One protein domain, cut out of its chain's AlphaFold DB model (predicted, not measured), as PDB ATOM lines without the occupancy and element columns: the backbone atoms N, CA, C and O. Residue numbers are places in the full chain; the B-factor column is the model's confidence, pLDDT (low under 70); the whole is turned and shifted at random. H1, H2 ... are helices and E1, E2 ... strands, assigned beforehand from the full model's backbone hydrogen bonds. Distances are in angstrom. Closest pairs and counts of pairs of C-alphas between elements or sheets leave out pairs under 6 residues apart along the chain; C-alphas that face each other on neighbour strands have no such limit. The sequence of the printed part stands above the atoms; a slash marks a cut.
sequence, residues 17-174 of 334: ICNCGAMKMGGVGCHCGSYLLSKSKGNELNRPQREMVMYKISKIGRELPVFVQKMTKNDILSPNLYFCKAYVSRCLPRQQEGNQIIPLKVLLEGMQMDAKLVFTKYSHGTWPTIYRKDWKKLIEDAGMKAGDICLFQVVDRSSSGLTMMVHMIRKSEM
ATOM      1  N   ILE A  17     222.189 409.100 360.689       51.84
ATOM      2  CA  ILE A  17     221.872 410.515 360.916       51.84
ATOM      3  C   ILE A  17     223.087 411.174 361.566       51.84
ATOM      4  O   ILE A  17     223.321 411.062 362.769       51.84
ATOM      5  N   CYS A  18     223.864 411.881 360.747       50.25
ATOM      6  CA  CYS A  18     224.811 412.867 361.242       50.25
ATOM      7  C   CYS A  18     224.103 414.213 361.402       50.25
ATOM      8  O   CYS A  18     223.706 414.814 360.405       50.25
ATOM      9  N   ASN A  19     224.008 414.740 362.626       44.31
ATOM     10  CA  ASN A  19     223.473 416.094 362.836       44.31
ATOM     11  C   ASN A  19     224.395 417.199 362.267       44.31
ATOM     12  O   ASN A  19     224.007 418.356 362.201       44.31
ATOM     13  N   CYS A  20     225.597 416.833 361.808       46.53
ATOM     14  CA  CYS A  20     226.523 417.697 361.078       46.53
ATOM     15  C   CYS A  20     226.079 418.065 359.647       46.53
ATOM     16  O   CYS A  20     226.811 418.759 358.950       46.53
ATOM     17  N   GLY A  21     224.963 417.521 359.149       41.50
ATOM     18  CA  GLY A  21     224.510 417.704 357.763       41.50
ATOM     19  C   GLY A  21     225.293 416.901 356.713       41.50
ATOM     20  O   GLY A  21     224.803 416.712 355.602       41.50
ATOM     21  N   ALA A  22     226.467 416.356 357.049       42.56
ATOM     22  CA  ALA A  22     227.256 415.549 356.126       42.56
ATOM     23  C   ALA A  22     226.634 414.157 355.902       42.56
ATOM     24  O   ALA A  22     226.960 413.183 356.586       42.56
ATOM     25  N   MET A  23     225.799 414.041 354.866       41.59
ATOM     26  CA  MET A  23     225.573 412.768 354.173       41.59
ATOM     27  C   MET A  23     226.859 412.353 353.436       41.59
ATOM     28  O   MET A  23     226.937 412.430 352.211       41.59
ATOM     29  N   LYS A  24     227.889 411.902 354.165       40.25
ATOM     30  CA  LYS A  24     229.052 411.267 353.530       40.25
ATOM     31  C   LYS A  24     228.674 409.874 353.032       40.25
ATOM     32  O   LYS A  24     228.787 408.872 353.738       40.25
ATOM     33  N   MET A  25     228.251 409.832 351.773       38.47
ATOM     34  CA  MET A  25     228.423 408.662 350.918       38.47
ATOM     35  C   MET A  25     229.914 408.290 350.951       38.47
ATOM     36  O   MET A  25     230.750 409.109 350.581       38.47
ATOM     37  N   GLY A  26     230.251 407.090 351.430       40.00
ATOM     38  CA  GLY A  26     231.643 406.625 351.514       40.00
ATOM     39  C   GLY A  26     232.299 406.733 352.899       40.00
ATOM     40  O   GLY A  26     233.132 407.596 353.152       40.00
ATOM     41  N   GLY A  27     231.996 405.760 353.763       41.91
ATOM     42  CA  GLY A  27     233.008 405.081 354.590       41.91
ATOM     43  C   GLY A  27     233.580 405.766 355.840       41.91
ATOM     44  O   GLY A  27     233.891 405.045 356.782       41.91
ATOM     45  N   VAL A  28     233.697 407.095 355.907       43.12
ATOM     46  CA  VAL A  28     234.363 407.782 357.036       43.12
ATOM     47  C   VAL A  28     233.339 408.529 357.897       43.12
ATOM     48  O   VAL A  28     232.742 409.516 357.466       43.12
ATOM     49  N   GLY A  29     233.105 408.024 359.112       47.28
ATOM     50  CA  GLY A  29     232.098 408.549 360.040       47.28
ATOM     51  C   GLY A  29     232.467 409.903 360.660       47.28
ATOM     52  O   GLY A  29     233.636 410.214 360.855       47.28
ATOM     53  N   CYS A  30     231.458 410.706 361.012       47.97
ATOM     54  CA  CYS A  30     231.667 411.935 361.779       47.97
ATOM     55  C   CYS A  30     231.862 411.628 363.268       47.97
ATOM     56  O   CYS A  30     231.013 410.981 363.882       47.97
ATOM     57  N   HIS A  31     232.894 412.202 363.889       44.84
ATOM     58  CA  HIS A  31     233.132 412.092 365.336       44.84
ATOM     59  C   HIS A  31     232.129 412.875 366.206       44.84
ATOM     60  O   HIS A  31     232.177 412.801 367.431       44.84
ATOM     61  N   CYS A  32     231.190 413.603 365.601       52.94
ATOM     62  CA  CYS A  32     230.219 414.486 366.249       52.94
ATOM     63  C   CYS A  32     229.060 413.782 366.997       52.94
ATOM     64  O   CYS A  32     228.026 414.401 367.240       52.94
ATOM     65  N   GLY A  33     229.210 412.508 367.379       53.28
ATOM     66  CA  GLY A  33     228.202 411.770 368.153       53.28
ATOM     67  C   GLY A  33     226.982 411.327 367.337       53.28
ATOM     68  O   GLY A  33     225.849 411.520 367.764       53.28
ATOM     69  N   SER A  34     227.199 410.755 366.148       69.56
ATOM     70  CA  SER A  34     226.118 410.204 365.318       69.56
ATOM     71  C   SER A  34     225.402 409.032 365.998       69.56
ATOM     72  O   SER A  34     226.059 408.094 366.451       69.56
ATOM     73  N   TYR A  35     224.069 409.031 365.960       82.12
ATOM     74  CA  TYR A  35     223.233 407.918 366.414       82.12
ATOM     75  C   TYR A  35     222.520 407.218 365.253       82.12
ATOM     76  O   TYR A  35     222.404 407.747 364.143       82.12
ATOM     77  N   LEU A  36     222.035 406.007 365.515       86.00
ATOM     78  CA  LEU A  36     221.326 405.182 364.541       86.00
ATOM     79  C   LEU A  36     219.832 405.204 364.851       86.00
ATOM     80  O   LEU A  36     219.393 404.596 365.820       86.00
ATOM     81  N   LEU A  37     219.045 405.907 364.039       84.12
ATOM     82  CA  LEU A  37     217.589 405.958 364.183       84.12
ATOM     83  C   LEU A  37     216.934 404.810 363.402       84.12
ATOM     84  O   LEU A  37     217.342 404.505 362.278       84.12
ATOM     85  N   SER A  38     215.891 404.198 363.959       74.25
ATOM     86  CA  SER A  38     215.054 403.265 363.196       74.25
ATOM     87  C   SER A  38     214.279 403.978 362.078       74.25
ATOM     88  O   SER A  38     213.626 404.997 362.308       74.25
ATOM     89  N   LYS A  39     214.337 403.431 360.857       65.88
ATOM     90  CA  LYS A  39     213.641 403.940 359.662       65.88
ATOM     91  C   LYS A  39     212.201 403.411 359.569       65.88
ATOM     92  O   LYS A  39     211.856 402.712 358.620       65.88
ATOM     93  N   SER A  40     211.353 403.760 360.532       67.50
ATOM     94  CA  SER A  40     209.905 403.507 360.472       67.50
ATOM     95  C   SER A  40     209.104 404.806 360.559       67.50
ATOM     96  O   SER A  40     209.447 405.712 361.315       67.50
ATOM     97  N   LYS A  41     208.019 404.893 359.781       65.06
ATOM     98  CA  LYS A  41     207.114 406.051 359.761       65.06
ATOM     99  C   LYS A  41     206.554 406.303 361.167       65.06
ATOM    100  O   LYS A  41     205.929 405.414 361.739       65.06
ATOM    101  N   GLY A  42     206.752 407.505 361.702       71.88
ATOM    102  CA  GLY A  42     206.398 407.895 363.072       71.88
ATOM    103  C   GLY A  42     207.597 407.993 364.027       71.88
ATOM    104  O   GLY A  42     207.497 408.680 365.053       71.88
ATOM    105  N   ASN A  43     208.739 407.382 363.684       75.56
ATOM    106  CA  ASN A  43     209.968 407.436 364.484       75.56
ATOM    107  C   ASN A  43     210.780 408.714 364.260       75.56
ATOM    108  O   ASN A  43     211.791 408.919 364.932       75.56
ATOM    109  N   GLU A  44     210.347 409.594 363.358       84.12
ATOM    110  CA  GLU A  44     210.983 410.882 363.135       84.12
ATOM    111  C   GLU A  44     210.993 411.682 364.445       84.12
ATOM    112  O   GLU A  44     209.953 411.964 365.056       84.12
ATOM    113  N   LEU A  45     212.196 412.036 364.893       86.69
ATOM    114  CA  LEU A  45     212.395 412.914 366.035       86.69
ATOM    115  C   LEU A  45     212.161 414.357 365.589       86.69
ATOM    116  O   LEU A  45     212.772 414.798 364.612       86.69
ATOM    117  N   ASN A  46     211.322 415.107 366.304       87.69
ATOM    118  CA  ASN A  46     211.222 416.557 366.112       87.69
ATOM    119  C   ASN A  46     212.495 417.270 366.635       87.69
ATOM    120  O   ASN A  46     213.391 416.631 367.184       87.69
ATOM    121  N   ARG A  47     212.616 418.591 366.440       85.06
ATOM    122  CA  ARG A  47     213.825 419.334 366.843       85.06
ATOM    123  C   ARG A  47     214.141 419.206 368.355       85.06
ATOM    124  O   ARG A  47     215.240 418.729 368.635       85.06
ATOM    125  N   PRO A  48     213.211 419.480 369.295       88.44
ATOM    126  CA  PRO A  48     213.448 419.254 370.728       88.44
ATOM    127  C   PRO A  48     213.856 417.815 371.077       88.44
ATOM    128  O   PRO A  48     214.772 417.595 371.863       88.44
ATOM    129  N   GLN A  49     213.233 416.813 370.445       91.19
ATOM    130  CA  GLN A  49     213.584 415.401 370.641       91.19
ATOM    131  C   GLN A  49     215.019 415.093 370.206       91.19
ATOM    132  O   GLN A  49     215.721 414.359 370.899       91.19
ATOM    133  N   ARG A  50     215.477 415.663 369.083       87.75
ATOM    134  CA  ARG A  50     216.872 415.529 368.637       87.75
ATOM    135  C   ARG A  50     217.834 416.210 369.606       87.75
ATOM    136  O   ARG A  50     218.853 415.619 369.936       87.75
ATOM    137  N   GLU A  51     217.501 417.404 370.090       87.31
ATOM    138  CA  GLU A  51     218.327 418.149 371.049       87.31
ATOM    139  C   GLU A  51     218.495 417.372 372.371       87.31
ATOM    140  O   GLU A  51     219.626 417.192 372.824       87.31
ATOM    141  N   MET A  52     217.425 416.783 372.922       91.19
ATOM    142  CA  MET A  52     217.514 415.925 374.118       91.19
ATOM    143  C   MET A  52     218.279 414.617 373.879       91.19
ATOM    144  O   MET A  52     219.077 414.209 374.725       91.19
ATOM    145  N   VAL A  53     218.079 413.961 372.730       90.50
ATOM    146  CA  VAL A  53     218.835 412.751 372.357       90.50
ATOM    147  C   VAL A  53     220.329 413.058 372.252       90.50
ATOM    148  O   VAL A  53     221.135 412.336 372.834       90.50
ATOM    149  N   MET A  54     220.709 414.160 371.598       86.75
ATOM    150  CA  MET A  54     222.104 414.599 371.507       86.75
ATOM    151  C   MET A  54     222.684 414.974 372.877       86.75
ATOM    152  O   MET A  54     223.817 414.596 373.174       86.75
ATOM    153  N   TYR A  55     221.911 415.648 373.738       88.56
ATOM    154  CA  TYR A  55     222.319 415.926 375.117       88.56
ATOM    155  C   TYR A  55     222.609 414.630 375.885       88.56
ATOM    156  O   TYR A  55     223.684 414.503 376.470       88.56
ATOM    157  N   LYS A  56     221.719 413.629 375.827       90.25
ATOM    158  CA  LYS A  56     221.920 412.357 376.539       90.25
ATOM    159  C   LYS A  56     223.104 411.566 375.963       90.25
ATOM    160  O   LYS A  56     223.955 411.126 376.728       90.25
ATOM    161  N   ILE A  57     223.260 411.508 374.635       88.19
ATOM    162  CA  ILE A  57     224.440 410.917 373.965       88.19
ATOM    163  C   ILE A  57     225.746 411.602 374.389       88.19
ATOM    164  O   ILE A  57     226.754 410.924 374.578       88.19
ATOM    165  N   SER A  58     225.751 412.924 374.599       85.25
ATOM    166  CA  SER A  58     226.956 413.641 375.048       85.25
ATOM    167  C   SER A  58     227.485 413.166 376.410       85.25
ATOM    168  O   SER A  58     228.668 413.340 376.688       85.25
ATOM    169  N   LYS A  59     226.630 412.541 377.233       87.38
ATOM    170  CA  LYS A  59     226.969 411.980 378.551       87.38
ATOM    171  C   LYS A  59     227.289 410.480 378.520       87.38
ATOM    172  O   LYS A  59     227.784 409.957 379.508       87.38
ATOM    173  N   ILE A  60     227.002 409.796 377.411       82.50
ATOM    174  CA  ILE A  60     227.070 408.329 377.283       82.50
ATOM    175  C   ILE A  60     228.471 407.814 376.894       82.50
ATOM    176  O   ILE A  60     228.825 406.686 377.231       82.50
ATOM    177  N   GLY A  61     229.268 408.625 376.193       67.56
ATOM    178  CA  GLY A  61     230.521 408.188 375.560       67.56
ATOM    179  C   GLY A  61     230.338 407.807 374.082       67.56
ATOM    180  O   GLY A  61     229.218 407.748 373.578       67.56
ATOM    181  N   ARG A  62     231.448 407.631 373.347       66.31
ATOM    182  CA  ARG A  62     231.453 407.578 371.863       66.31
ATOM    183  C   ARG A  62     232.067 406.321 371.227       66.31
ATOM    184  O   ARG A  62     232.230 406.311 370.011       66.31
ATOM    185  N   GLU A  63     232.412 405.285 371.992       75.31
ATOM    186  CA  GLU A  63     233.107 404.109 371.436       75.31
ATOM    187  C   GLU A  63     232.246 403.323 370.428       75.31
ATOM    188  O   GLU A  63     232.713 402.977 369.343       75.31
ATOM    189  N   LEU A  64     230.966 403.098 370.745       81.25
ATOM    190  CA  LEU A  64     230.008 402.432 369.859       81.25
ATOM    191  C   LEU A  64     228.816 403.347 369.528       81.25
ATOM    192  O   LEU A  64     228.376 404.119 370.383       81.25
ATOM    193  N   PRO A  65     228.246 403.261 368.308       85.81
ATOM    194  CA  PRO A  65     227.017 403.968 367.962       85.81
ATOM    195  C   PRO A  65     225.850 403.587 368.879       85.81
ATOM    196  O   PRO A  65     225.568 402.409 369.073       85.81
ATOM    197  N   VAL A  66     225.111 404.585 369.359       89.44
ATOM    198  CA  VAL A  66     223.859 404.387 370.107       89.44
ATOM    199  C   VAL A  66     222.697 404.204 369.124       89.44
ATOM    200  O   VAL A  66     222.553 404.990 368.180       89.44
ATOM    201  N   PHE A  67     221.852 403.191 369.331       91.19
ATOM    202  CA  PHE A  67     220.594 403.038 368.589       91.19
ATOM    203  C   PHE A  67     219.462 403.779 369.288       91.19
ATOM    204  O   PHE A  67     219.336 403.719 370.504       91.19
ATOM    205  N   VAL A  68     218.627 404.473 368.522       91.69
ATOM    206  CA  VAL A  68     217.543 405.309 369.035       91.69
ATOM    207  C   VAL A  68     216.217 404.824 368.460       91.69
ATOM    208  O   VAL A  68     216.034 404.767 367.241       91.69
ATOM    209  N   GLN A  69     215.277 404.519 369.352       92.31
ATOM    210  CA  GLN A  69     213.893 404.185 369.034       92.31
ATOM    211  C   GLN A  69     212.977 405.168 369.762       92.31
ATOM    212  O   GLN A  69     212.943 405.219 370.989       92.31
ATOM    213  N   LYS A  70     212.187 405.925 369.004       93.19
ATOM    214  CA  LYS A  70     211.009 406.615 369.534       93.19
ATOM    215  C   LYS A  70     209.877 405.599 369.596       93.19
ATOM    216  O   LYS A  70     209.491 405.065 368.560       93.19
ATOM    217  N   MET A  71     209.377 405.319 370.791       92.44
ATOM    218  CA  MET A  71     208.403 404.261 371.027       92.44
ATOM    219  C   MET A  71     207.051 404.644 370.426       92.44
ATOM    220  O   MET A  71     206.395 405.586 370.870       92.44
ATOM    221  N   THR A  72     206.609 403.925 369.402       91.31
ATOM    222  CA  THR A  72     205.264 404.072 368.835       91.31
ATOM    223  C   THR A  72     204.248 403.241 369.622       91.31
ATOM    224  O   THR A  72     204.612 402.367 370.406       91.31
ATOM    225  N   LYS A  73     202.943 403.451 369.384       91.31
ATOM    226  CA  LYS A  73     201.903 402.541 369.908       91.31
ATOM    227  C   LYS A  73     202.163 401.088 369.486       91.31
ATOM    228  O   LYS A  73     201.924 400.179 370.270       91.31
ATOM    229  N   ASN A  74     202.682 400.890 368.273       88.31
ATOM    230  CA  ASN A  74     203.007 399.566 367.763       88.31
ATOM    231  C   ASN A  74     204.197 398.958 368.501       88.31
ATOM    232  O   ASN A  74     204.136 397.780 368.792       88.31
ATOM    233  N   ASP A  75     205.234 399.719 368.860       88.25
ATOM    234  CA  ASP A  75     206.391 399.164 369.583       88.25
ATOM    235  C   ASP A  75     206.050 398.738 371.020       88.25
ATOM    236  O   ASP A  75     206.611 397.767 371.516       88.25
ATOM    237  N   ILE A  76     205.110 399.442 371.666       91.31
ATOM    238  CA  ILE A  76     204.609 399.112 373.013       91.31
ATOM    239  C   ILE A  76     203.688 397.881 372.995       91.31
ATOM    240  O   ILE A  76     203.712 397.076 373.920       91.31
ATOM    241  N   LEU A  77     202.870 397.721 371.948       89.56
ATOM    242  CA  LEU A  77     201.980 396.562 371.784       89.56
ATOM    243  C   LEU A  77     202.664 395.372 371.086       89.56
ATOM    244  O   LEU A  77     202.161 394.248 371.134       89.56
ATOM    245  N   SER A  78     203.784 395.612 370.404       85.94
ATOM    246  CA  SER A  78     204.522 394.596 369.662       85.94
ATOM    247  C   SER A  78     205.244 393.665 370.629       85.94
ATOM    248  O   SER A  78     205.955 394.123 371.523       85.94
ATOM    249  N   PRO A  79     205.180 392.346 370.399       80.50
ATOM    250  CA  PRO A  79     206.010 391.406 371.135       80.50
ATOM    251  C   PRO A  79     207.514 391.569 370.875       80.50
ATOM    252  O   PRO A  79     208.308 391.014 371.626       80.50
ATOM    253  N   ASN A  80     207.912 392.253 369.800       83.75
ATOM    254  CA  ASN A  80     209.289 392.301 369.319       83.75
ATOM    255  C   ASN A  80     209.719 393.757 369.060       83.75
ATOM    256  O   ASN A  80     209.038 394.472 368.319       83.75
ATOM    257  N   LEU A  81     210.893 394.145 369.565       86.44
ATOM    258  CA  LEU A  81     211.648 395.304 369.080       86.44
ATOM    259  C   LEU A  81     212.675 394.845 368.036       86.44
ATOM    260  O   LEU A  81     213.437 393.910 368.289       86.44
ATOM    261  N   TYR A  82     212.718 395.524 366.888       84.62
ATOM    262  CA  TYR A  82     213.704 395.281 365.833       84.62
ATOM    263  C   TYR A  82     214.758 396.391 365.807       84.62
ATOM    264  O   TYR A  82     214.435 397.573 365.680       84.62
ATOM    265  N   PHE A  83     216.027 396.000 365.873       87.25
ATOM    266  CA  PHE A  83     217.157 396.904 365.676       87.25
ATOM    267  C   PHE A  83     217.377 397.187 364.184       87.25
ATOM    268  O   PHE A  83     217.199 396.302 363.344       87.25
ATOM    269  N   CYS A  84     217.819 398.397 363.827       84.56
ATOM    270  CA  CYS A  84     218.158 398.685 362.432       84.56
ATOM    271  C   CYS A  84     219.436 397.938 361.999       84.56
ATOM    272  O   CYS A  84     220.370 397.758 362.786       84.56
ATOM    273  N   LYS A  85     219.510 397.540 360.723       81.19
ATOM    274  CA  LYS A  85     220.620 396.757 360.142       81.19
ATOM    275  C   LYS A  85     222.003 397.378 360.394       81.19
ATOM    276  O   LYS A  85     222.972 396.665 360.663       81.19
ATOM    277  N   ALA A  86     222.081 398.708 360.377       83.88
ATOM    278  CA  ALA A  86     223.274 399.479 360.725       83.88
ATOM    279  C   ALA A  86     223.764 399.244 362.170       83.88
ATOM    280  O   ALA A  86     224.967 399.127 362.394       83.88
ATOM    281  N   TYR A  87     222.854 399.155 363.146       87.38
ATOM    282  CA  TYR A  87     223.211 398.898 364.545       87.38
ATOM    283  C   TYR A  87     223.568 397.430 364.755       87.38
ATOM    284  O   TYR A  87     224.610 397.132 365.337       87.38
ATOM    285  N   VAL A  88     222.761 396.520 364.193       87.12
ATOM    286  CA  VAL A  88     223.012 395.071 364.225       87.12
ATOM    287  C   VAL A  88     224.422 394.744 363.727       87.12
ATOM    288  O   VAL A  88     225.162 394.052 364.412       87.12
ATOM    289  N   SER A  89     224.812 395.281 362.568       84.56
ATOM    290  CA  SER A  89     226.097 394.964 361.925       84.56
ATOM    291  C   SER A  89     227.339 395.547 362.609       84.56
ATOM    292  O   SER A  89     228.440 395.082 362.320       84.56
ATOM    293  N   ARG A  90     227.192 396.549 363.488       85.12
ATOM    294  CA  ARG A  90     228.322 397.230 364.155       85.12
ATOM    295  C   ARG A  90     228.423 396.946 365.651       85.12
ATOM    296  O   ARG A  90     229.528 396.869 366.183       85.12
ATOM    297  N   CYS A  91     227.285 396.835 366.328       87.19
ATOM    298  CA  CYS A  91     227.225 396.843 367.788       87.19
ATOM    299  C   CYS A  91     226.907 395.460 368.360       87.19
ATOM    300  O   CYS A  91     227.442 395.108 369.406       87.19
ATOM    301  N   LEU A  92     226.074 394.664 367.683       89.06
ATOM    302  CA  LEU A  92     225.669 393.345 368.172       89.06
ATOM    303  C   LEU A  92     226.669 392.252 367.746       89.06
ATOM    304  O   LEU A  92     227.366 392.421 366.743       89.06
ATOM    305  N   PRO A  93     226.754 391.125 368.481       86.50
ATOM    306  CA  PRO A  93     227.580 389.992 368.075       86.50
ATOM    307  C   PRO A  93     227.202 389.486 366.677       86.50
ATOM    308  O   PRO A  93     226.024 389.460 366.307       86.50
ATOM    309  N   ARG A  94     228.199 389.065 365.890       79.12
ATOM    310  CA  ARG A  94     227.954 388.454 364.578       79.12
ATOM    311  C   ARG A  94     227.213 387.128 364.773       79.12
ATOM    312  O   ARG A  94     227.673 386.284 365.539       79.12
ATOM    313  N   GLN A  95     226.125 386.941 364.023       73.00
ATOM    314  CA  GLN A  95     225.408 385.668 363.948       73.00
ATOM    315  C   GLN A  95     226.375 384.520 363.611       73.00
ATOM    316  O   GLN A  95     227.063 384.568 362.590       73.00
ATOM    317  N   GLN A  96     226.358 383.477 364.435       68.50
ATOM    318  CA  GLN A  96     226.847 382.140 364.087       68.50
ATOM    319  C   GLN A  96     225.688 381.309 363.503       68.50
ATOM    320  O   GLN A  96     224.522 381.663 363.694       68.50
ATOM    321  N   GLU A  97     225.978 380.255 362.733       66.31
ATOM    322  CA  GLU A  97     224.952 379.544 361.954       66.31
ATOM    323  C   GLU A  97     223.757 379.045 362.789       66.31
ATOM    324  O   GLU A  97     223.896 378.554 363.906       66.31
ATOM    325  N   GLY A  98     222.556 379.160 362.209       67.44
ATOM    326  CA  GLY A  98     221.298 378.759 362.841       67.44
ATOM    327  C   GLY A  98     220.607 379.861 363.657       67.44
ATOM    328  O   GLY A  98     220.890 381.054 363.516       67.44
ATOM    329  N   ASN A  99     219.644 379.446 364.488       73.88
ATOM    330  CA  ASN A  99     218.920 380.323 365.412       73.88
ATOM    331  C   ASN A  99     219.740 380.504 366.697       73.88
ATOM    332  O   ASN A  99     219.541 379.791 367.681       73.88
ATOM    333  N   GLN A 100     220.677 381.450 366.682       86.94
ATOM    334  CA  GLN A 100     221.516 381.749 367.838       86.94
ATOM    335  C   GLN A 100     220.717 382.455 368.949       86.94
ATOM    336  O   GLN A 100     219.935 383.374 368.688       86.94
ATOM    337  N   ILE A 101     220.955 382.058 370.200       91.62
ATOM    338  CA  ILE A 101     220.477 382.754 371.399       91.62
ATOM    339  C   ILE A 101     221.705 383.202 372.187       91.62
ATOM    340  O   ILE A 101     222.572 382.385 372.483       91.62
ATOM    341  N   ILE A 102     221.776 384.487 372.520       93.12
ATOM    342  CA  ILE A 102     222.866 385.076 373.305       93.12
ATOM    343  C   ILE A 102     222.286 385.568 374.641       93.12
ATOM    344  O   ILE A 102     221.256 386.256 374.618       93.12
ATOM    345  N   PRO A 103     222.904 385.244 375.794       95.69
ATOM    346  CA  PRO A 103     222.552 385.854 377.072       95.69
ATOM    347  C   PRO A 103     222.670 387.377 376.980       95.69
ATOM    348  O   PRO A 103     223.686 387.903 376.523       95.69
ATOM    349  N   LEU A 104     221.617 388.085 377.378       96.38
ATOM    350  CA  LEU A 104     221.542 389.538 377.329       96.38
ATOM    351  C   LEU A 104     221.261 390.069 378.729       96.38
ATOM    352  O   LEU A 104     220.193 389.818 379.273       96.38
ATOM    353  N   LYS A 105     222.165 390.868 379.282       97.25
ATOM    354  CA  LYS A 105     221.884 391.660 380.478       97.25
ATOM    355  C   LYS A 105     221.426 393.054 380.063       97.25
ATOM    356  O   LYS A 105     222.124 393.740 379.318       97.25
ATOM    357  N   VAL A 106     220.257 393.474 380.534       96.50
ATOM    358  CA  VAL A 106     219.715 394.819 380.308       96.50
ATOM    359  C   VAL A 106     219.871 395.650 381.576       96.50
ATOM    360  O   VAL A 106     219.466 395.213 382.650       96.50
ATOM    361  N   LEU A 107     220.432 396.851 381.436       95.81
ATOM    362  CA  LEU A 107     220.536 397.862 382.491       95.81
ATOM    363  C   LEU A 107     219.641 399.052 382.128       95.81
ATOM    364  O   LEU A 107     219.759 399.574 381.021       95.81
ATOM    365  N   LEU A 108     218.755 399.489 383.024       93.81
ATOM    366  CA  LEU A 108     217.829 400.602 382.776       93.81
ATOM    367  C   LEU A 108     217.473 401.316 384.083       93.81
ATOM    368  O   LEU A 108     216.869 400.706 384.951       93.81
ATOM    369  N   GLU A 109     217.802 402.606 384.215       83.88
ATOM    370  CA  GLU A 109     217.344 403.463 385.335       83.88
ATOM    371  C   GLU A 109     217.570 402.847 386.746       83.88
ATOM    372  O   GLU A 109     216.769 403.031 387.654       83.88
ATOM    373  N   GLY A 110     218.672 402.106 386.936       83.12
ATOM    374  CA  GLY A 110     219.012 401.410 388.191       83.12
ATOM    375  C   GLY A 110     218.494 399.967 388.301       83.12
ATOM    376  O   GLY A 110     218.952 399.218 389.159       83.12
ATOM    377  N   MET A 111     217.607 399.538 387.402       90.00
ATOM    378  CA  MET A 111     217.187 398.145 387.247       90.00
ATOM    379  C   MET A 111     218.213 397.341 386.431       90.00
ATOM    380  O   MET A 111     218.725 397.815 385.412       90.00
ATOM    381  N   GLN A 112     218.444 396.090 386.835       94.69
ATOM    382  CA  GLN A 112     219.107 395.059 386.031       94.69
ATOM    383  C   GLN A 112     218.107 393.934 385.736       94.69
ATOM    384  O   GLN A 112     217.405 393.475 386.634       94.69
ATOM    385  N   MET A 113     218.081 393.452 384.494       95.31
ATOM    386  CA  MET A 113     217.260 392.318 384.071       95.31
ATOM    387  C   MET A 113     218.074 391.373 383.185       95.31
ATOM    388  O   MET A 113     218.690 391.809 382.211       95.31
ATOM    389  N   ASP A 114     218.019 390.074 383.479       96.31
ATOM    390  CA  ASP A 114     218.512 389.041 382.570       96.31
ATOM    391  C   ASP A 114     217.450 388.719 381.508       96.31
ATOM    392  O   ASP A 114     216.270 388.516 381.803       96.31
ATOM    393  N   ALA A 115     217.887 388.693 380.257       95.81
ATOM    394  CA  ALA A 115     217.088 388.537 379.054       95.81
ATOM    395  C   ALA A 115     217.851 387.710 378.006       95.81
ATOM    396  O   ALA A 115     218.984 387.264 378.210       95.81
ATOM    397  N   LYS A 116     217.233 387.501 376.844       95.19
ATOM    398  CA  LYS A 116     217.830 386.775 375.715       95.19
ATOM    399  C   LYS A 116     217.788 387.617 374.447       95.19
ATOM    400  O   LYS A 116     216.733 388.126 374.077       95.19
ATOM    401  N   LEU A 117     218.911 387.715 373.739       94.19
ATOM    402  CA  LEU A 117     218.950 388.211 372.363       94.19
ATOM    403  C   LEU A 117     218.818 387.012 371.416       94.19
ATOM    404  O   LEU A 117     219.657 386.113 371.435       94.19
ATOM    405  N   VAL A 118     217.760 386.978 370.606       92.25
ATOM    406  CA  VAL A 118     217.416 385.831 369.751       92.25
ATOM    407  C   VAL A 118     217.520 386.221 368.285       92.25
ATOM    408  O   VAL A 118     216.809 387.113 367.823       92.25
ATOM    409  N   PHE A 119     218.373 385.519 367.545       90.00
ATOM    410  CA  PHE A 119     218.533 385.661 366.103       90.00
ATOM    411  C   PHE A 119     217.500 384.788 365.385       90.00
ATOM    412  O   PHE A 119     217.624 383.565 365.340       90.00
ATOM    413  N   THR A 120     216.466 385.420 364.829       85.62
ATOM    414  CA  THR A 120     215.373 384.732 364.124       85.62
ATOM    415  C   THR A 120     215.565 384.841 362.616       85.62
ATOM    416  O   THR A 120     215.695 385.947 362.087       85.62
ATOM    417  N   LYS A 121     215.575 383.706 361.908       85.19
ATOM    418  CA  LYS A 121     215.666 383.661 360.441       85.19
ATOM    419  C   LYS A 121     214.318 384.000 359.791       85.19
ATOM    420  O   LYS A 121     213.330 383.305 360.014       85.19
ATOM    421  N   TYR A 122     214.300 385.020 358.938       80.75
ATOM    422  CA  TYR A 122     213.173 385.400 358.081       80.75
ATOM    423  C   TYR A 122     213.534 385.216 356.597       80.75
ATOM    424  O   TYR A 122     214.694 385.007 356.238       80.75
ATOM    425  N   SER A 123     212.541 385.335 355.711       81.50
ATOM    426  CA  SER A 123     212.715 385.220 354.250       81.50
ATOM    427  C   SER A 123     213.705 386.227 353.646       81.50
ATOM    428  O   SER A 123     214.286 385.967 352.600       81.50
ATOM    429  N   HIS A 124     213.899 387.368 354.308       77.69
ATOM    430  CA  HIS A 124     214.729 388.492 353.869       77.69
ATOM    431  C   HIS A 124     216.019 388.655 354.701       77.69
ATOM    432  O   HIS A 124     216.685 389.687 354.613       77.69
ATOM    433  N   GLY A 125     216.371 387.649 355.510       79.44
ATOM    434  CA  GLY A 125     217.556 387.637 356.372       79.44
ATOM    435  C   GLY A 125     217.233 387.292 357.826       79.44
ATOM    436  O   GLY A 125     216.076 387.114 358.202       79.44
ATOM    437  N   THR A 126     218.262 387.189 358.661       83.12
ATOM    438  CA  THR A 126     218.109 386.979 360.107       83.12
ATOM    439  C   THR A 126     218.044 388.321 360.826       83.12
ATOM    440  O   THR A 126     218.939 389.137 360.617       83.12
ATOM    441  N   TRP A 127     217.077 388.527 361.730       86.12
ATOM    442  CA  TRP A 127     217.126 389.656 362.671       86.12
ATOM    443  C   TRP A 127     217.261 389.223 364.130       86.12
ATOM    444  O   TRP A 127     216.541 388.321 364.565       86.12
ATOM    445  N   PRO A 128     218.149 389.882 364.903       90.38
ATOM    446  CA  PRO A 128     218.149 389.779 366.346       90.38
ATOM    447  C   PRO A 128     217.022 390.630 366.933       90.38
ATOM    448  O   PRO A 128     216.862 391.805 366.593       90.38
ATOM    449  N   THR A 129     216.283 390.047 367.864       91.50
ATOM    450  CA  THR A 129     215.319 390.747 368.717       91.50
ATOM    451  C   THR A 129     215.589 390.379 370.168       91.50
ATOM    452  O   THR A 129     216.024 389.260 370.450       91.50
ATOM    453  N   ILE A 130     215.280 391.271 371.109       93.44
ATOM    454  CA  ILE A 130     215.118 390.848 372.507       93.44
ATOM    455  C   ILE A 130     213.969 389.826 372.537       93.44
ATOM    456  O   ILE A 130     212.968 389.997 371.835       93.44
ATOM    457  N   TYR A 131     214.131 388.724 373.270       93.56
ATOM    458  CA  TYR A 131     213.135 387.660 373.323       93.56
ATOM    459  C   TYR A 131     211.792 388.205 373.810       93.56
ATOM    460  O   TYR A 131     211.726 388.969 374.771       93.56
ATOM    461  N   ARG A 132     210.710 387.783 373.147       92.44
ATOM    462  CA  ARG A 132     209.356 388.339 373.296       92.44
ATOM    463  C   ARG A 132     208.911 388.566 374.742       92.44
ATOM    464  O   ARG A 132     208.299 389.588 375.035       92.44
ATOM    465  N   LYS A 133     209.150 387.590 375.624       93.31
ATOM    466  CA  LYS A 133     208.710 387.677 377.026       93.31
ATOM    467  C   LYS A 133     209.534 388.705 377.800       93.31
ATOM    468  O   LYS A 133     208.958 389.499 378.532       93.31
ATOM    469  N   ASP A 134     210.841 388.726 377.572       94.44
ATOM    470  CA  ASP A 134     211.790 389.608 378.254       94.44
ATOM    471  C   ASP A 134     211.615 391.062 377.780       94.44
ATOM    472  O   ASP A 134     211.629 391.985 378.587       94.44
ATOM    473  N   TRP A 135     211.358 391.274 376.481       94.19
ATOM    474  CA  TRP A 135     211.021 392.593 375.934       94.19
ATOM    475  C   TRP A 135     209.695 393.125 376.485       94.19
ATOM    476  O   TRP A 135     209.620 394.277 376.912       94.19
ATOM    477  N   LYS A 136     208.656 392.280 376.524       93.81
ATOM    478  CA  LYS A 136     207.367 392.655 377.113       93.81
ATOM    479  C   LYS A 136     207.525 393.015 378.598       93.81
ATOM    480  O   LYS A 136     207.052 394.072 379.005       93.81
ATOM    481  N   LYS A 137     208.228 392.181 379.371       93.19
ATOM    482  CA  LYS A 137     208.521 392.443 380.785       93.19
ATOM    483  C   LYS A 137     209.259 393.774 380.964       93.19
ATOM    484  O   LYS A 137     208.866 394.566 381.806       93.19
ATOM    485  N   LEU A 138     210.256 394.071 380.129       92.88
ATOM    486  CA  LEU A 138     210.978 395.346 380.173       92.88
ATOM    487  C   LEU A 138     210.074 396.563 379.921       92.88
ATOM    488  O   LEU A 138     210.250 397.583 380.578       92.88
ATOM    489  N   ILE A 139     209.112 396.477 378.995       93.88
ATOM    490  CA  ILE A 139     208.113 397.542 378.783       93.88
ATOM    491  C   ILE A 139     207.263 397.749 380.044       93.88
ATOM    492  O   ILE A 139     207.029 398.895 380.436       93.88
ATOM    493  N   GLU A 140     206.798 396.653 380.650       93.50
ATOM    494  CA  GLU A 140     205.917 396.653 381.824       93.50
ATOM    495  C   GLU A 140     206.647 397.182 383.071       93.50
ATOM    496  O   GLU A 140     206.221 398.194 383.630       93.50
ATOM    497  N   ASP A 141     207.786 396.588 383.436       92.31
ATOM    498  CA  ASP A 141     208.603 396.964 384.600       92.31
ATOM    499  C   ASP A 141     209.115 398.416 384.501       92.31
ATOM    500  O   ASP A 141     209.153 399.141 385.493       92.31
ATOM    501  N   ALA A 142     209.466 398.881 383.295       92.25
ATOM    502  CA  ALA A 142     209.919 400.255 383.074       92.25
ATOM    503  C   ALA A 142     208.779 401.281 382.921       92.25
ATOM    504  O   ALA A 142     209.047 402.478 382.746       92.25
ATOM    505  N   GLY A 143     207.514 400.842 382.901       93.50
ATOM    506  CA  GLY A 143     206.351 401.695 382.643       93.50
ATOM    507  C   GLY A 143     206.445 402.470 381.321       93.50
ATOM    508  O   GLY A 143     206.069 403.645 381.271       93.50
ATOM    509  N   MET A 144     207.019 401.855 380.283       94.06
ATOM    510  CA  MET A 144     207.379 402.496 379.012       94.06
ATOM    511  C   MET A 144     206.139 402.838 378.173       94.06
ATOM    512  O   MET A 144     205.214 402.032 378.051       94.06
ATOM    513  N   LYS A 145     206.088 404.042 377.584       94.81
ATOM    514  CA  LYS A 145     204.885 404.576 376.918       94.81
ATOM    515  C   LYS A 145     205.150 405.076 375.501       94.81
ATOM    516  O   LYS A 145     206.252 405.462 375.123       94.81
ATOM    517  N   ALA A 146     204.083 405.124 374.703       94.06
ATOM    518  CA  ALA A 146     204.144 405.655 373.347       94.06
ATOM    519  C   ALA A 146     204.499 407.158 373.352       94.06
ATOM    520  O   ALA A 146     203.760 407.996 373.882       94.06
ATOM    521  N   GLY A 147     205.614 407.495 372.708       93.06
ATOM    522  CA  GLY A 147     206.226 408.819 372.663       93.06
ATOM    523  C   GLY A 147     207.484 408.964 373.524       93.06
ATOM    524  O   GLY A 147     208.194 409.947 373.324       93.06
ATOM    525  N   ASP A 148     207.780 408.009 374.412       95.12
ATOM    526  CA  ASP A 148     209.090 407.914 375.065       95.12
ATOM    527  C   ASP A 148     210.169 407.599 374.012       95.12
ATOM    528  O   ASP A 148     209.882 407.022 372.958       95.12
ATOM    529  N   ILE A 149     211.420 407.976 374.274       95.06
ATOM    530  CA  ILE A 149     212.561 407.644 373.413       95.06
ATOM    531  C   ILE A 149     213.529 406.765 374.195       95.06
ATOM    532  O   ILE A 149     214.026 407.172 375.241       95.06
ATOM    533  N   CYS A 150     213.826 405.585 373.658       94.88
ATOM    534  CA  CYS A 150     214.838 404.675 374.175       94.88
ATOM    535  C   CYS A 150     216.127 404.787 373.355       94.88
ATOM    536  O   CYS A 150     216.101 404.802 372.120       94.88
ATOM    537  N   LEU A 151     217.252 404.847 374.058       94.19
ATOM    538  CA  LEU A 151     218.605 404.890 373.530       94.19
ATOM    539  C   LEU A 151     219.333 403.634 374.011       94.19
ATOM    540  O   LEU A 151     219.561 403.461 375.206       94.19
ATOM    541  N   PHE A 152     219.692 402.760 373.083       94.12
ATOM    542  CA  PHE A 152     220.326 401.478 373.344       94.12
ATOM    543  C   PHE A 152     221.831 401.606 373.111       94.12
ATOM    544  O   PHE A 152     222.278 401.918 372.003       94.12
ATOM    545  N   GLN A 153     222.596 401.369 374.171       93.19
ATOM    546  CA  GLN A 153     224.051 401.365 374.202       93.19
ATOM    547  C   GLN A 153     224.531 399.958 374.550       93.19
ATOM    548  O   GLN A 153     224.124 399.391 375.562       93.19
ATOM    549  N   VAL A 154     225.444 399.404 373.760       92.38
ATOM    550  CA  VAL A 154     226.214 398.226 374.181       92.38
ATOM    551  C   VAL A 154     227.305 398.684 375.149       92.38
ATOM    552  O   VAL A 154     228.052 399.600 374.813       92.38
ATOM    553  N   VAL A 155     227.375 398.071 376.335       91.75
ATOM    554  CA  VAL A 155     228.372 398.403 377.377       91.75
ATOM    555  C   VAL A 155     229.396 397.294 377.613       91.75
ATOM    556  O   VAL A 155     230.514 397.595 378.006       91.75
ATOM    557  N   ASP A 156     229.048 396.035 377.335       90.81
ATOM    558  CA  ASP A 156     229.994 394.912 377.326       90.81
ATOM    559  C   ASP A 156     229.643 393.915 376.212       90.81
ATOM    560  O   ASP A 156     228.466 393.711 375.893       90.81
ATOM    561  N   ARG A 157     230.678 393.293 375.640       88.81
ATOM    562  CA  ARG A 157     230.615 392.191 374.674       88.81
ATOM    563  C   ARG A 157     231.653 391.145 375.065       88.81
ATOM    564  O   ARG A 157     232.787 391.182 374.590       88.81
ATOM    565  N   SER A 158     231.239 390.207 375.896       85.19
ATOM    566  CA  SER A 158     232.068 389.117 376.401       85.19
ATOM    567  C   SER A 158     231.672 387.783 375.754       85.19
ATOM    568  O   SER A 158     230.637 387.657 375.098       85.19
ATOM    569  N   SER A 159     232.499 386.748 375.922       80.38
ATOM    570  CA  SER A 159     232.157 385.383 375.488       80.38
ATOM    571  C   SER A 159     230.938 384.813 376.227       80.38
ATOM    572  O   SER A 159     230.246 383.948 375.695       80.38
ATOM    573  N   SER A 160     230.653 385.320 377.429       83.06
ATOM    574  CA  SER A 160     229.496 384.975 378.258       83.06
ATOM    575  C   SER A 160     228.193 385.666 377.834       83.06
ATOM    576  O   SER A 160     227.124 385.193 378.220       83.06
ATOM    577  N   GLY A 161     228.234 386.743 377.038       91.25
ATOM    578  CA  GLY A 161     227.021 387.396 376.544       91.25
ATOM    579  C   GLY A 161     227.182 388.857 376.123       91.25
ATOM    580  O   GLY A 161     228.268 389.359 375.838       91.25
ATOM    581  N   LEU A 162     226.045 389.544 376.060       94.94
ATOM    582  CA  LEU A 162     225.935 390.960 375.721       94.94
ATOM    583  C   LEU A 162     225.368 391.721 376.922       94.94
ATOM    584  O   LEU A 162     224.333 391.324 377.454       94.94
ATOM    585  N   THR A 163     225.969 392.850 377.300       95.50
ATOM    586  CA  THR A 163     225.332 393.791 378.237       95.50
ATOM    587  C   THR A 163     224.926 395.058 377.493       95.50
ATOM    588  O   THR A 163     225.730 395.667 376.782       95.50
ATOM    589  N   MET A 164     223.665 395.458 377.648       95.19
ATOM    590  CA  MET A 164     223.077 396.620 376.991       95.19
ATOM    591  C   MET A 164     222.474 397.569 378.025       95.19
ATOM    592  O   MET A 164     221.566 397.198 378.766       95.19
ATOM    593  N   MET A 165     222.957 398.808 378.047       95.00
ATOM    594  CA  MET A 165     222.348 399.888 378.810       95.00
ATOM    595  C   MET A 165     221.296 400.587 377.950       95.00
ATOM    596  O   MET A 165     221.555 400.986 376.813       95.00
ATOM    597  N   VAL A 166     220.092 400.715 378.495       95.12
ATOM    598  CA  VAL A 166     218.980 401.449 377.901       95.12
ATOM    599  C   VAL A 166     218.840 402.752 378.670       95.12
ATOM    600  O   VAL A 166     218.581 402.755 379.870       95.12
ATOM    601  N   HIS A 167     219.000 403.874 377.977       94.31
ATOM    602  CA  HIS A 167     218.677 405.192 378.512       94.31
ATOM    603  C   HIS A 167     217.330 405.610 377.952       94.31
ATOM    604  O   HIS A 167     217.113 405.527 376.745       94.31
ATOM    605  N   MET A 168     216.433 406.093 378.800       94.75
ATOM    606  CA  MET A 168     215.113 406.536 378.370       94.75
ATOM    607  C   MET A 168     214.970 408.049 378.535       94.75
ATOM    608  O   MET A 168     215.557 408.647 379.433       94.75
ATOM    609  N   ILE A 169     214.244 408.683 377.620       95.00
ATOM    610  CA  ILE A 169     213.793 410.072 377.719       95.00
ATOM    611  C   ILE A 169     212.273 410.001 377.667       95.00
ATOM    612  O   ILE A 169     211.698 409.647 376.631       95.00
ATOM    613  N   ARG A 170     211.618 410.269 378.793       95.06
ATOM    614  CA  ARG A 170     210.163 410.189 378.911       95.06
ATOM    615  C   ARG A 170     209.522 411.307 378.104       95.06
ATOM    616  O   ARG A 170     209.990 412.445 378.097       95.06
ATOM    617  N   LYS A 171     208.377 411.029 377.482       94.19
ATOM    618  CA  LYS A 171     207.586 412.037 376.758       94.19
ATOM    619  C   LYS A 171     207.253 413.253 377.637       94.19
ATOM    620  O   LYS A 171     207.153 414.364 377.127       94.19
ATOM    621  N   SER A 172     207.083 413.048 378.943       91.69
ATOM    622  CA  SER A 172     206.822 414.103 379.930       91.69
ATOM    623  C   SER A 172     207.998 415.057 380.152       91.69
ATOM    624  O   SER A 172     207.750 416.216 380.457       91.69
ATOM    625  N   GLU A 173     209.249 414.621 379.958       89.12
ATOM    626  CA  GLU A 173     210.429 415.508 380.001       89.12
ATOM    627  C   GLU A 173     210.431 416.501 378.826       89.12
ATOM    628  O   GLU A 173     210.978 417.592 378.936       89.12
ATOM    629  N   MET A 174     209.798 416.129 377.706       83.69
ATOM    630  CA  MET A 174     209.750 416.906 376.459       83.69
ATOM    631  C   MET A 174     208.600 417.916 376.400       83.69
ATOM    632  O   MET A 174     208.514 418.687 375.442       83.69
TER     633      MET A 174
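AT A GLANCE: This is residues 17 to 174 of the 334 residues of a protein of Triticum aestivum (UniProt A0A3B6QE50). A seven-stranded sheet curls round like part of a barrel, and H3 sits in the gap between its edge strands E1 and E5. H1 lies along one face over E2 and E6, H4 lies along the opposite face over E3, and the loop of residues 23 to 28 sticks out. The printed part has 158 residues, in the order E1 H1 E2 H2 H3 E3 E4 E5 H4 E6 E7 H5; the mixed sheet runs E1 E2 E6 E7 E3 E4 E5. The class is mixed, helices and strands. The whole is compact, with a radius of gyration of the C-alphas of 15.3 A and spans of 39 by 38 by 30 A.

HOW THE PARTS SIT: Edge strand E1, residues 35 to 37, is parallel to E2, residues 67 to 70, with N 68 and O 36 at 2.8 A. With H1, residues 47 to 60, they form a strand-helix-strand unit, two parallel neighbour strands with a helix between, whose crossover is left-handed. H1 is on the sheet at a height of 9.0 A over E2 and E6, residues 149 to 158, at 18 degrees to E6 on the local plane. E2 and E6 are antiparallel, with N 69 and O 150 at 2.9 A. H2, residues 73 to 77, is not on the sheet. H3, residues 85 to 91, is on it; its closest C-alphas to E1 are Tyr 87 and Leu 36, 6.6 A. E3, residues 101 to 108, E4, residues 111 to 122, and E5, residues 125 to 130, form a meander, each strand the antiparallel neighbour of the one before; N 104 and O 115 are 2.9 A apart, as are N 120 and O 127. E2, H2, H3 and E3 form a split unit with a right-handed crossover, E6 and E7, residues 161 to 169, lying between its strands. H4, residues 132 to 141, runs along E3 at a height of 8.4 A; C-alphas Ala 115 and Asp 134 are its closest with E4, 5.5 A. E6 and E7 form a hairpin, with N 151 and O 167 at 2.8 A; E7 and E3 are parallel, with N 105 and O 162 at 2.9 A. H5, residues 171 to 174, is close to but not clearly touching H1. O i to N i+4 pairs are within hydrogen-bond range throughout H2 and H4, in 9 of 10 for H1 and 2 of 3 for H3; H5 is too short for one.

IN THESE COORDINATES: E1 begins at C-alpha 35 (223.233, 407.918, 366.414). H1 is 20.1 A long, H4 14.2 A, E3 21.3 A, E6 27.1 A and E7 26.3 A. E4, 32.1 A, bends by 52 degrees at residue 114. H5 ends at C-alpha 174 (209.750, 416.906, 376.459).

THE WHOLE: The C-alphas farthest apart, Glu 97 and Ser 172, are 43.0 A apart. The printed part has no cut, and no link between named elements is long. Mean pLDDT of the printed part is 83.1; residues 17 to 34, 39 to 41, 61 to 62 and 96 to 98 are under 70.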